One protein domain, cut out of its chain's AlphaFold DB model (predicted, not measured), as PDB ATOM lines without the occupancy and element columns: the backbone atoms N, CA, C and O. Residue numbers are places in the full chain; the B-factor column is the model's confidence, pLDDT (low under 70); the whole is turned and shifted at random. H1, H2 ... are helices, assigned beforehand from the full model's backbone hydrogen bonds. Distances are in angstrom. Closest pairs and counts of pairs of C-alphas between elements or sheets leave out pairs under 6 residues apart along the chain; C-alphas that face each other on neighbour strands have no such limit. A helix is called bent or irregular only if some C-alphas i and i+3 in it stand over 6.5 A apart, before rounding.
ATOM      1  N   ILE A  43      25.168  -4.737  33.182       77.00
ATOM      2  CA  ILE A  43      24.451  -3.867  32.254       77.00
ATOM      3  C   ILE A  43      22.971  -3.813  32.664       77.00
ATOM      4  O   ILE A  43      22.322  -4.862  32.715       77.00
ATOM      5  N   PRO A  44      22.403  -2.619  32.911       84.56
ATOM      6  CA  PRO A  44      20.994  -2.486  33.259       84.56
ATOM      7  C   PRO A  44      20.092  -2.901  32.089       84.56
ATOM      8  O   PRO A  44      20.325  -2.532  30.937       84.56
ATOM      9  N   THR A  45      19.016  -3.631  32.395       87.31
ATOM     10  CA  THR A  45      18.095  -4.219  31.407       87.31
ATOM     11  C   THR A  45      17.529  -3.190  30.422       87.31
ATOM     12  O   THR A  45      17.338  -3.488  29.241       87.31
ATOM     13  N   LYS A  46      17.319  -1.950  30.880       90.31
ATOM     14  CA  LYS A  46      16.857  -0.818  30.063       90.31
ATOM     15  C   LYS A  46      17.754  -0.551  28.849       90.31
ATOM     16  O   LYS A  46      17.235  -0.385  27.747       90.31
ATOM     17  N   GLU A  47      19.075  -0.574  29.022       89.44
ATOM     18  CA  GLU A  47      20.052  -0.282  27.954       89.44
ATOM     19  C   GLU A  47      20.008  -1.327  26.833       89.44
ATOM     20  O   GLU A  47      20.285  -1.037  25.671       89.44
ATOM     21  N   LEU A  48      19.608  -2.555  27.165       87.44
ATOM     22  CA  LEU A  48      19.457  -3.642  26.198       87.44
ATOM     23  C   LEU A  48      18.121  -3.577  25.457       87.44
ATOM     24  O   LEU A  48      18.050  -3.905  24.271       87.44
ATOM     25  N   ILE A  49      17.063  -3.124  26.128       91.06
ATOM     26  CA  ILE A  49      15.716  -3.047  25.554       91.06
ATOM     27  C   ILE A  49      15.513  -1.793  24.709       91.06
ATOM     28  O   ILE A  49      14.813  -1.853  23.698       91.06
ATOM     29  N   GLN A  50      16.155  -0.678  25.050       93.94
ATOM     30  CA  GLN A  50      16.028   0.574  24.308       93.94
ATOM     31  C   GLN A  50      16.305   0.446  22.794       93.94
ATOM     32  O   GLN A  50      15.458   0.882  22.009       93.94
ATOM     33  N   PRO A  51      17.399  -0.190  22.318       91.69
ATOM     34  CA  PRO A  51      17.612  -0.375  20.882       91.69
ATOM     35  C   PRO A  51      16.555  -1.277  20.227       91.69
ATOM     36  O   PRO A  51      16.221  -1.064  19.060       91.69
ATOM     37  N   ILE A  52      15.991  -2.244  20.960       91.50
ATOM     38  CA  ILE A  52      14.911  -3.111  20.459       91.50
ATOM     39  C   ILE A  52      13.630  -2.308  20.282       91.50
ATOM     40  O   ILE A  52      12.999  -2.400  19.230       91.50
ATOM     41  N   VAL A  53      13.266  -1.510  21.285       94.19
ATOM     42  CA  VAL A  53      12.087  -0.644  21.240       94.19
ATOM     43  C   VAL A  53      12.215   0.349  20.093       94.19
ATOM     44  O   VAL A  53      11.322   0.396  19.254       94.19
ATOM     45  N   ASN A  54      13.350   1.047  19.984       93.56
ATOM     46  CA  ASN A  54      13.609   2.002  18.904       93.56
ATOM     47  C   ASN A  54      13.481   1.358  17.518       93.56
ATOM     48  O   ASN A  54      12.909   1.933  16.594       93.56
ATOM     49  N   PHE A  55      14.025   0.152  17.357       91.50
ATOM     50  CA  PHE A  55      13.914  -0.579  16.104       91.50
ATOM     51  C   PHE A  55      12.470  -1.006  15.821       91.50
ATOM     52  O   PHE A  55      11.977  -0.823  14.707       91.50
ATOM     53  N   ALA A  56      11.777  -1.556  16.819       91.12
ATOM     54  CA  ALA A  56      10.400  -2.008  16.683       91.12
ATOM     55  C   ALA A  56       9.459  -0.850  16.332       91.12
ATOM     56  O   ALA A  56       8.646  -0.989  15.418       91.12
ATOM     57  N   THR A  57       9.601   0.304  16.986       93.69
ATOM     58  CA  THR A  57       8.790   1.492  16.692       93.69
ATOM     59  C   THR A  57       9.112   2.068  15.316       93.69
ATOM     60  O   THR A  57       8.187   2.357  14.559       93.69
ATOM     61  N   ALA A  58      10.386   2.114  14.912       90.31
ATOM     62  CA  ALA A  58      10.774   2.557  13.570       90.31
ATOM     63  C   ALA A  58      10.225   1.656  12.447       90.31
ATOM     64  O   ALA A  58       9.871   2.147  11.374       90.31
ATOM     65  N   VAL A  59      10.157   0.341  12.673       88.62
ATOM     66  CA  VAL A  59       9.706  -0.629  11.659       88.62
ATOM     67  C   VAL A  59       8.185  -0.778  11.642       88.62
ATOM     68  O   VAL A  59       7.590  -0.817  10.566       88.62
ATOM     69  N   MET A  60       7.546  -0.885  12.809       91.50
ATOM     70  CA  MET A  60       6.113  -1.184  12.912       91.50
ATOM     71  C   MET A  60       5.231   0.063  12.973       91.50
ATOM     72  O   MET A  60       4.079   0.010  12.547       91.50
ATOM     73  N   ALA A  61       5.760   1.178  13.473       92.81
ATOM     74  CA  ALA A  61       5.006   2.401  13.726       92.81
ATOM     75  C   ALA A  61       5.672   3.664  13.128       92.81
ATOM     76  O   ALA A  61       5.747   4.692  13.801       92.81
ATOM     77  N   PRO A  62       6.115   3.660  11.850       89.31
ATOM     78  CA  PRO A  62       6.879   4.777  11.277       89.31
ATOM     79  C   PRO A  62       6.095   6.098  11.181       89.31
ATOM     80  O   PRO A  62       6.698   7.162  11.128       89.31
ATOM     81  N   ASN A  63       4.760   6.041  11.161       94.62
ATOM     82  CA  ASN A  63       3.887   7.217  11.043       94.62
ATOM     83  C   ASN A  63       3.282   7.653  12.384       94.62
ATOM     84  O   ASN A  63       2.366   8.469  12.393       94.62
ATOM     85  N   TRP A  64       3.702   7.052  13.499       95.19
ATOM     86  CA  TRP A  64       3.170   7.396  14.822       95.19
ATOM     87  C   TRP A  64       3.922   8.561  15.465       95.19
ATOM     88  O   TRP A  64       3.513   9.016  16.522       95.19
ATOM     89  N   GLU A  65       4.998   9.037  14.826       93.31
ATOM     90  CA  GLU A  65       5.798  10.186  15.276       93.31
ATOM     91  C   GLU A  65       6.288  10.048  16.729       93.31
ATOM     92  O   GLU A  65       6.426  11.036  17.444       93.31
ATOM     93  N   ILE A  66       6.576   8.805  17.147       94.62
ATOM     94  CA  ILE A  66       7.020   8.490  18.507       94.62
ATOM     95  C   ILE A  66       8.341   9.209  18.789       94.62
ATOM     96  O   ILE A  66       9.344   9.004  18.094       94.62
ATOM     97  N   GLN A  67       8.337  10.041  19.826       97.25
ATOM     98  CA  GLN A  67       9.487  10.823  20.269       97.25
ATOM     99  C   GLN A  67      10.553   9.916  20.903       97.25
ATOM    100  O   GLN A  67      10.283   8.812  21.382       97.25
ATOM    101  N   ALA A  68      11.799  10.392  20.952       94.69
ATOM    102  CA  ALA A  68      12.879   9.656  21.616       94.69
ATOM    103  C   ALA A  68      12.595   9.435  23.115       94.69
ATOM    104  O   ALA A  68      12.868   8.358  23.637       94.69
ATOM    105  N   GLU A  69      11.990  10.426  23.775       97.06
ATOM    106  CA  GLU A  69      11.608  10.363  25.191       97.06
ATOM    107  C   GLU A  69      10.518   9.309  25.447       97.06
ATOM    108  O   GLU A  69      10.616   8.522  26.384       97.06
ATOM    109  N   GLU A  70       9.526   9.198  24.558       96.69
ATOM    110  CA  GLU A  70       8.482   8.169  24.653       96.69
ATOM    111  C   GLU A  70       9.055   6.757  24.486       96.69
ATOM    112  O   GLU A  70       8.675   5.842  25.216       96.69
ATOM    113  N   ASN A  71      10.008   6.575  23.564       96.06
ATOM    114  CA  ASN A  71      10.710   5.299  23.424       96.06
ATOM    115  C   ASN A  71      11.512   4.947  24.687       96.06
ATOM    116  O   ASN A  71      11.549   3.779  25.075       96.06
ATOM    117  N   GLU A  72      12.134   5.933  25.341       96.31
ATOM    118  CA  GLU A  72      12.858   5.720  26.598       96.31
ATOM    119  C   GLU A  72      11.915   5.289  27.729       96.31
ATOM    120  O   GLU A  72      12.210   4.322  28.435       96.31
ATOM    121  N   MET A  73      10.758   5.944  27.860       96.44
ATOM    122  CA  MET A  73       9.728   5.558  28.829       96.44
ATOM    123  C   MET A  73       9.198   4.146  28.567       96.44
ATOM    124  O   MET A  73       8.982   3.370  29.499       96.44
ATOM    125  N   LEU A  74       9.002   3.790  27.296       96.00
ATOM    126  CA  LEU A  74       8.549   2.457  26.919       96.00
ATOM    127  C   LEU A  74       9.607   1.402  27.272       96.00
ATOM    128  O   LEU A  74       9.270   0.356  27.825       96.00
ATOM    129  N   ALA A  75      10.881   1.687  26.992       95.81
ATOM    130  CA  ALA A  75      11.991   0.808  27.343       95.81
ATOM    131  C   ALA A  75      12.093   0.593  28.860       95.81
ATOM    132  O   ALA A  75      12.274  -0.547  29.282       95.81
ATOM    133  N   ASP A  76      11.906   1.646  29.659       96.06
ATOM    134  CA  ASP A  76      11.919   1.586  31.127       96.06
ATOM    135  C   ASP A  76      10.758   0.747  31.703       96.06
ATOM    136  O   ASP A  76      10.928  -0.078  32.612       96.06
ATOM    137  N   ALA A  77       9.563   0.884  31.119       96.19
ATOM    138  CA  ALA A  77       8.407   0.072  31.490       96.19
ATOM    139  C   ALA A  77       8.620  -1.416  31.153       96.19
ATOM    140  O   ALA A  77       8.308  -2.294  31.966       96.19
ATOM    141  N   TYR A  78       9.179  -1.712  29.974       94.06
ATOM    142  CA  TYR A  78       9.487  -3.084  29.572       94.06
ATOM    143  C   TYR A  78      10.643  -3.687  30.370       94.06
ATOM    144  O   TYR A  78      10.560  -4.864  30.720       94.06
ATOM    145  N   SER A  79      11.685  -2.919  30.706       92.38
ATOM    146  CA  SER A  79      12.777  -3.416  31.548       92.38
ATOM    147  C   SER A  79      12.278  -3.768  32.941       92.38
ATOM    148  O   SER A  79      12.532  -4.873  33.403       92.38
ATOM    149  N   SER A  80      11.447  -2.913  33.544       91.69
ATOM    150  CA  SER A  80      10.818  -3.199  34.841       91.69
ATOM    151  C   SER A  80       9.989  -4.491  34.820       91.69
ATOM    152  O   SER A  80       9.950  -5.245  35.795       91.69
ATOM    153  N   LEU A  81       9.312  -4.766  33.701       91.56
ATOM    154  CA  LEU A  81       8.525  -5.983  33.520       91.56
ATOM    155  C   LEU A  81       9.421  -7.218  33.342       91.56
ATOM    156  O   LEU A  81       9.150  -8.265  33.932       91.56
ATOM    157  N   LEU A  82      10.499  -7.091  32.570       88.25
ATOM    158  CA  LEU A  82      11.474  -8.157  32.362       88.25
ATOM    159  C   LEU A  82      12.235  -8.499  33.641       88.25
ATOM    160  O   LEU A  82      12.342  -9.677  33.958       88.25
ATOM    161  N   ASP A  83      12.660  -7.509  34.418       88.00
ATOM    162  CA  ASP A  83      13.342  -7.735  35.697       88.00
ATOM    163  C   ASP A  83      12.428  -8.470  36.692       88.00
ATOM    164  O   ASP A  83      12.880  -9.311  37.470       88.00
ATOM    165  N   LYS A  84      11.113  -8.214  36.624       86.62
ATOM    166  CA  LYS A  84      10.120  -8.877  37.476       86.62
ATOM    167  C   LYS A  84       9.851 -10.330  37.085       86.62
ATOM    168  O   LYS A  84       9.757 -11.181  37.967       86.62
ATOM    169  N   TYR A  85       9.640 -10.609  35.800       86.88
ATOM    170  CA  TYR A  85       9.223 -11.945  35.347       86.88
ATOM    171  C   TYR A  85      10.390 -12.825  34.890       86.88
ATOM    172  O   TYR A  85      10.259 -14.046  34.849       86.88
ATOM    173  N   PHE A  86      11.534 -12.220  34.583       87.00
ATOM    174  CA  PHE A  86      12.714 -12.894  34.066       87.00
ATOM    175  C   PHE A  86      14.007 -12.340  34.697       87.00
ATOM    176  O   PHE A  86      14.882 -11.850  33.984       87.00
ATOM    177  N   PRO A  87      14.196 -12.479  36.020       82.19
ATOM    178  CA  PRO A  87      15.370 -11.935  36.713       82.19
ATOM    179  C   PRO A  87      16.704 -12.503  36.196       82.19
ATOM    180  O   PRO A  87      17.737 -11.851  36.277       82.19
ATOM    181  N   ASN A  88      16.680 -13.700  35.599       80.44
ATOM    182  CA  ASN A  88      17.852 -14.346  34.999       80.44
ATOM    183  C   ASN A  88      17.907 -14.208  33.468       80.44
ATOM    184  O   ASN A  88      18.788 -14.798  32.837       80.44
ATOM    185  N   ALA A  89      16.973 -13.483  32.835       73.56
ATOM    186  CA  ALA A  89      16.943 -13.410  31.374       73.56
ATOM    187  C   ALA A  89      18.201 -12.769  30.803       73.56
ATOM    188  O   ALA A  89      18.672 -13.208  29.760       73.56
ATOM    189  N   MET A  90      18.777 -11.782  31.486       72.56
ATOM    190  CA  MET A  90      19.980 -11.121  30.986       72.56
ATOM    191  C   MET A  90      21.202 -12.040  30.983       72.56
ATOM    192  O   MET A  90      21.963 -12.030  30.016       72.56
ATOM    193  N   GLY A  91      21.339 -12.906  31.991       74.94
ATOM    194  CA  GLY A  91      22.402 -13.911  32.025       74.94
ATOM    195  C   GLY A  91      22.246 -14.995  30.955       74.94
ATOM    196  O   GLY A  91      23.242 -15.459  30.404       74.94
ATOM    197  N   ASN A  92      21.006 -15.363  30.619       77.00
ATOM    198  CA  ASN A  92      20.734 -16.491  29.724       77.00
ATOM    199  C   ASN A  92      20.546 -16.090  28.250       77.00
ATOM    200  O   ASN A  92      20.974 -16.826  27.369       77.00
ATOM    201  N   PHE A  93      19.936 -14.935  27.971       74.31
ATOM    202  CA  PHE A  93      19.493 -14.545  26.624       74.31
ATOM    203  C   PHE A  93      20.266 -13.363  26.028       74.31
ATOM    204  O   PHE A  93      20.038 -13.025  24.868       74.31
ATOM    205  N   GLY A  94      21.192 -12.725  26.756       75.88
ATOM    206  CA  GLY A  94      21.854 -11.496  26.289       75.88
ATOM    207  C   GLY A  94      22.560 -11.637  24.929       75.88
ATOM    208  O   GLY A  94      22.398 -10.800  24.037       75.88
ATOM    209  N   VAL A  95      23.293 -12.737  24.723       81.50
ATOM    210  CA  VAL A  95      23.978 -13.032  23.449       81.50
ATOM    211  C   VAL A  95      22.998 -13.359  22.317       81.50
ATOM    212  O   VAL A  95      23.214 -12.957  21.171       81.50
ATOM    213  N   GLU A  96      21.898 -14.037  22.630       81.88
ATOM    214  CA  GLU A  96      20.881 -14.452  21.659       81.88
ATOM    215  C   GLU A  96      20.050 -13.256  21.183       81.88
ATOM    216  O   GLU A  96      19.794 -13.114  19.985       81.88
ATOM    217  N   LEU A  97      19.715 -12.342  22.098       79.38
ATOM    218  CA  LEU A  97      19.029 -11.088  21.794       79.38
ATOM    219  C   LEU A  97      19.857 -10.220  20.835       79.38
ATOM    220  O   LEU A  97      19.325  -9.666  19.873       79.38
ATOM    221  N   ASN A  98      21.172 -10.141  21.059       78.31
ATOM    222  CA  ASN A  98      22.078  -9.395  20.187       78.31
ATOM    223  C   ASN A  98      22.189 -10.042  18.794       78.31
ATOM    224  O   ASN A  98      22.088  -9.363  17.770       78.31
ATOM    225  N   ALA A  99      22.318 -11.371  18.734       84.88
ATOM    226  CA  ALA A  99      22.317 -12.098  17.465       84.88
ATOM    227  C   ALA A  99      21.003 -11.891  16.685       84.88
ATOM    228  O   ALA A  99      21.029 -11.694  15.463       84.88
ATOM    229  N   LEU A 100      19.864 -11.880  17.384       84.38
ATOM    230  CA  LEU A 100      18.552 -11.600  16.805       84.38
ATOM    231  C   LEU A 100      18.469 -10.170  16.253       84.38
ATOM    232  O   LEU A 100      18.038  -9.988  15.115       84.38
ATOM    233  N   LEU A 101      18.927  -9.172  17.014       82.06
ATOM    234  CA  LEU A 101      18.973  -7.768  16.589       82.06
ATOM    235  C   LEU A 101      19.809  -7.576  15.320       82.06
ATOM    236  O   LEU A 101      19.346  -6.946  14.370       82.06
ATOM    237  N   ILE A 102      21.011  -8.156  15.263       83.50
ATOM    238  CA  ILE A 102      21.872  -8.085  14.071       83.50
ATOM    239  C   ILE A 102      21.187  -8.761  12.879       83.50
ATOM    240  O   ILE A 102      21.171  -8.221  11.770       83.50
ATOM    241  N   THR A 103      20.577  -9.925  13.105       84.38
ATOM    242  CA  THR A 103      19.843 -10.667  12.073       84.38
ATOM    243  C   THR A 103      18.682  -9.842  11.519       84.38
ATOM    244  O   THR A 103      18.538  -9.717  10.299       84.38
ATOM    245  N   ALA A 104      17.900  -9.211  12.398       84.25
ATOM    246  CA  ALA A 104      16.825  -8.304  12.020       84.25
ATOM    247  C   ALA A 104      17.364  -7.087  11.252       84.25
ATOM    248  O   ALA A 104      16.846  -6.762  10.186       84.25
ATOM    249  N   ALA A 105      18.457  -6.471  11.704       83.12
ATOM    250  CA  ALA A 105      19.071  -5.330  11.026       83.12
ATOM    251  C   ALA A 105      19.539  -5.661   9.594       83.12
ATOM    252  O   ALA A 105      19.428  -4.822   8.698       83.12
ATOM    253  N   VAL A 106      20.015  -6.887   9.340       85.31
ATOM    254  CA  VAL A 106      20.422  -7.336   7.994       85.31
ATOM    255  C   VAL A 106      19.224  -7.709   7.113       85.31
ATOM    256  O   VAL A 106      19.226  -7.433   5.905       85.31
ATOM    257  N   LEU A 107      18.206  -8.358   7.685       83.62
ATOM    258  CA  LEU A 107      17.046  -8.860   6.940       83.62
ATOM    259  C   LEU A 107      16.001  -7.777   6.656       83.62
ATOM    260  O   LEU A 107      15.423  -7.773   5.567       83.62
ATOM    261  N   THR A 108      15.781  -6.839   7.574       83.00
ATOM    262  CA  THR A 108      14.723  -5.823   7.463       83.00
ATOM    263  C   THR A 108      14.817  -4.962   6.202       83.00
ATOM    264  O   THR A 108      13.814  -4.867   5.491       83.00
TER     265      THR A 108
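Overview. This is residues 43 to 108 of the 163 residues of an uncharacterized protein of Hydrogenovibrio sp. SC-1 (UniProt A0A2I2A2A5). Helices H2 and H3 make a V, joined at its corner by a tight link, and H1 lies between the two arms. H1 packs crosswise on H2, while H3 runs roughly along H1 but stays at a looser distance, near it only around the beginnings of the two helices. The printed part has 66 residues with three named helices in the order H1, H2, H3 and no named strand; its class is all helix. By its radius of gyration of the C-alphas, 12.4 A, the whole is compact, and its C-alphas span 35 by 27 by 17 A.

Arrangement. H1, residues 45 to 60, touches H2, residues 68 to 85, with 18 pairs of C-alphas within 8 A. Their closest C-alphas are those of Gln 50 and Ala 75, 5.1 A apart. The two helices run opposite ways at a steep tilt of 56 degrees. H3, residues 89 to 108, is close to H1 but not clearly touching it; their closest C-alphas, those of Thr 45 and Met 90, are 7.2 A apart. H1 and H3 run the same way at a shallow tilt of 26 degrees. H2 and H3 are also close but not clearly touching, with the C-alphas of Leu 82 and Ala 89 closest at 7.6 A, and they run opposite ways at a steep tilt of 41 degrees. Centre to centre, H1 is 9.6 A from H2 and 11.6 A from H3, and H2 is 17.5 A from H3. In H2 every O i to N i+4 pair is within hydrogen-bond range; in H1 10 of 12 are, and in H3 14 of 16.

Along the chain. H1 runs from Thr 45, with its C-alpha at (18.095, -4.219, 31.407), to Met 60, 22.2 A from first to last C-alpha. It is irregular, but only just: C-alphas 48 and 51 are 6.51 A apart. H2 runs from Ala 68, with its C-alpha at (12.879, 9.656, 21.616), to Tyr 85 and is 25.9 A long. H3, the longest helix by residues with 20, runs 25.2 A from Ala 89 to Thr 108, whose C-alpha is at (14.723, -5.823, 7.463). It is irregular, with C-alphas 92 and 95 7.9 A apart, and has a kink of 37 degrees near residue 96.

Size, cuts and confidence. The two C-alphas farthest apart, those of Asn 63 and Asn 88, are 35.1 A apart. The printed part has no cut. The link from H1 to H2, with 7 residues, is short, and the link from H2 to H3, with 3 residues, is tight. The mean pLDDT of the printed part is 88.1, with 80 for H3, and no printed residue is under 70.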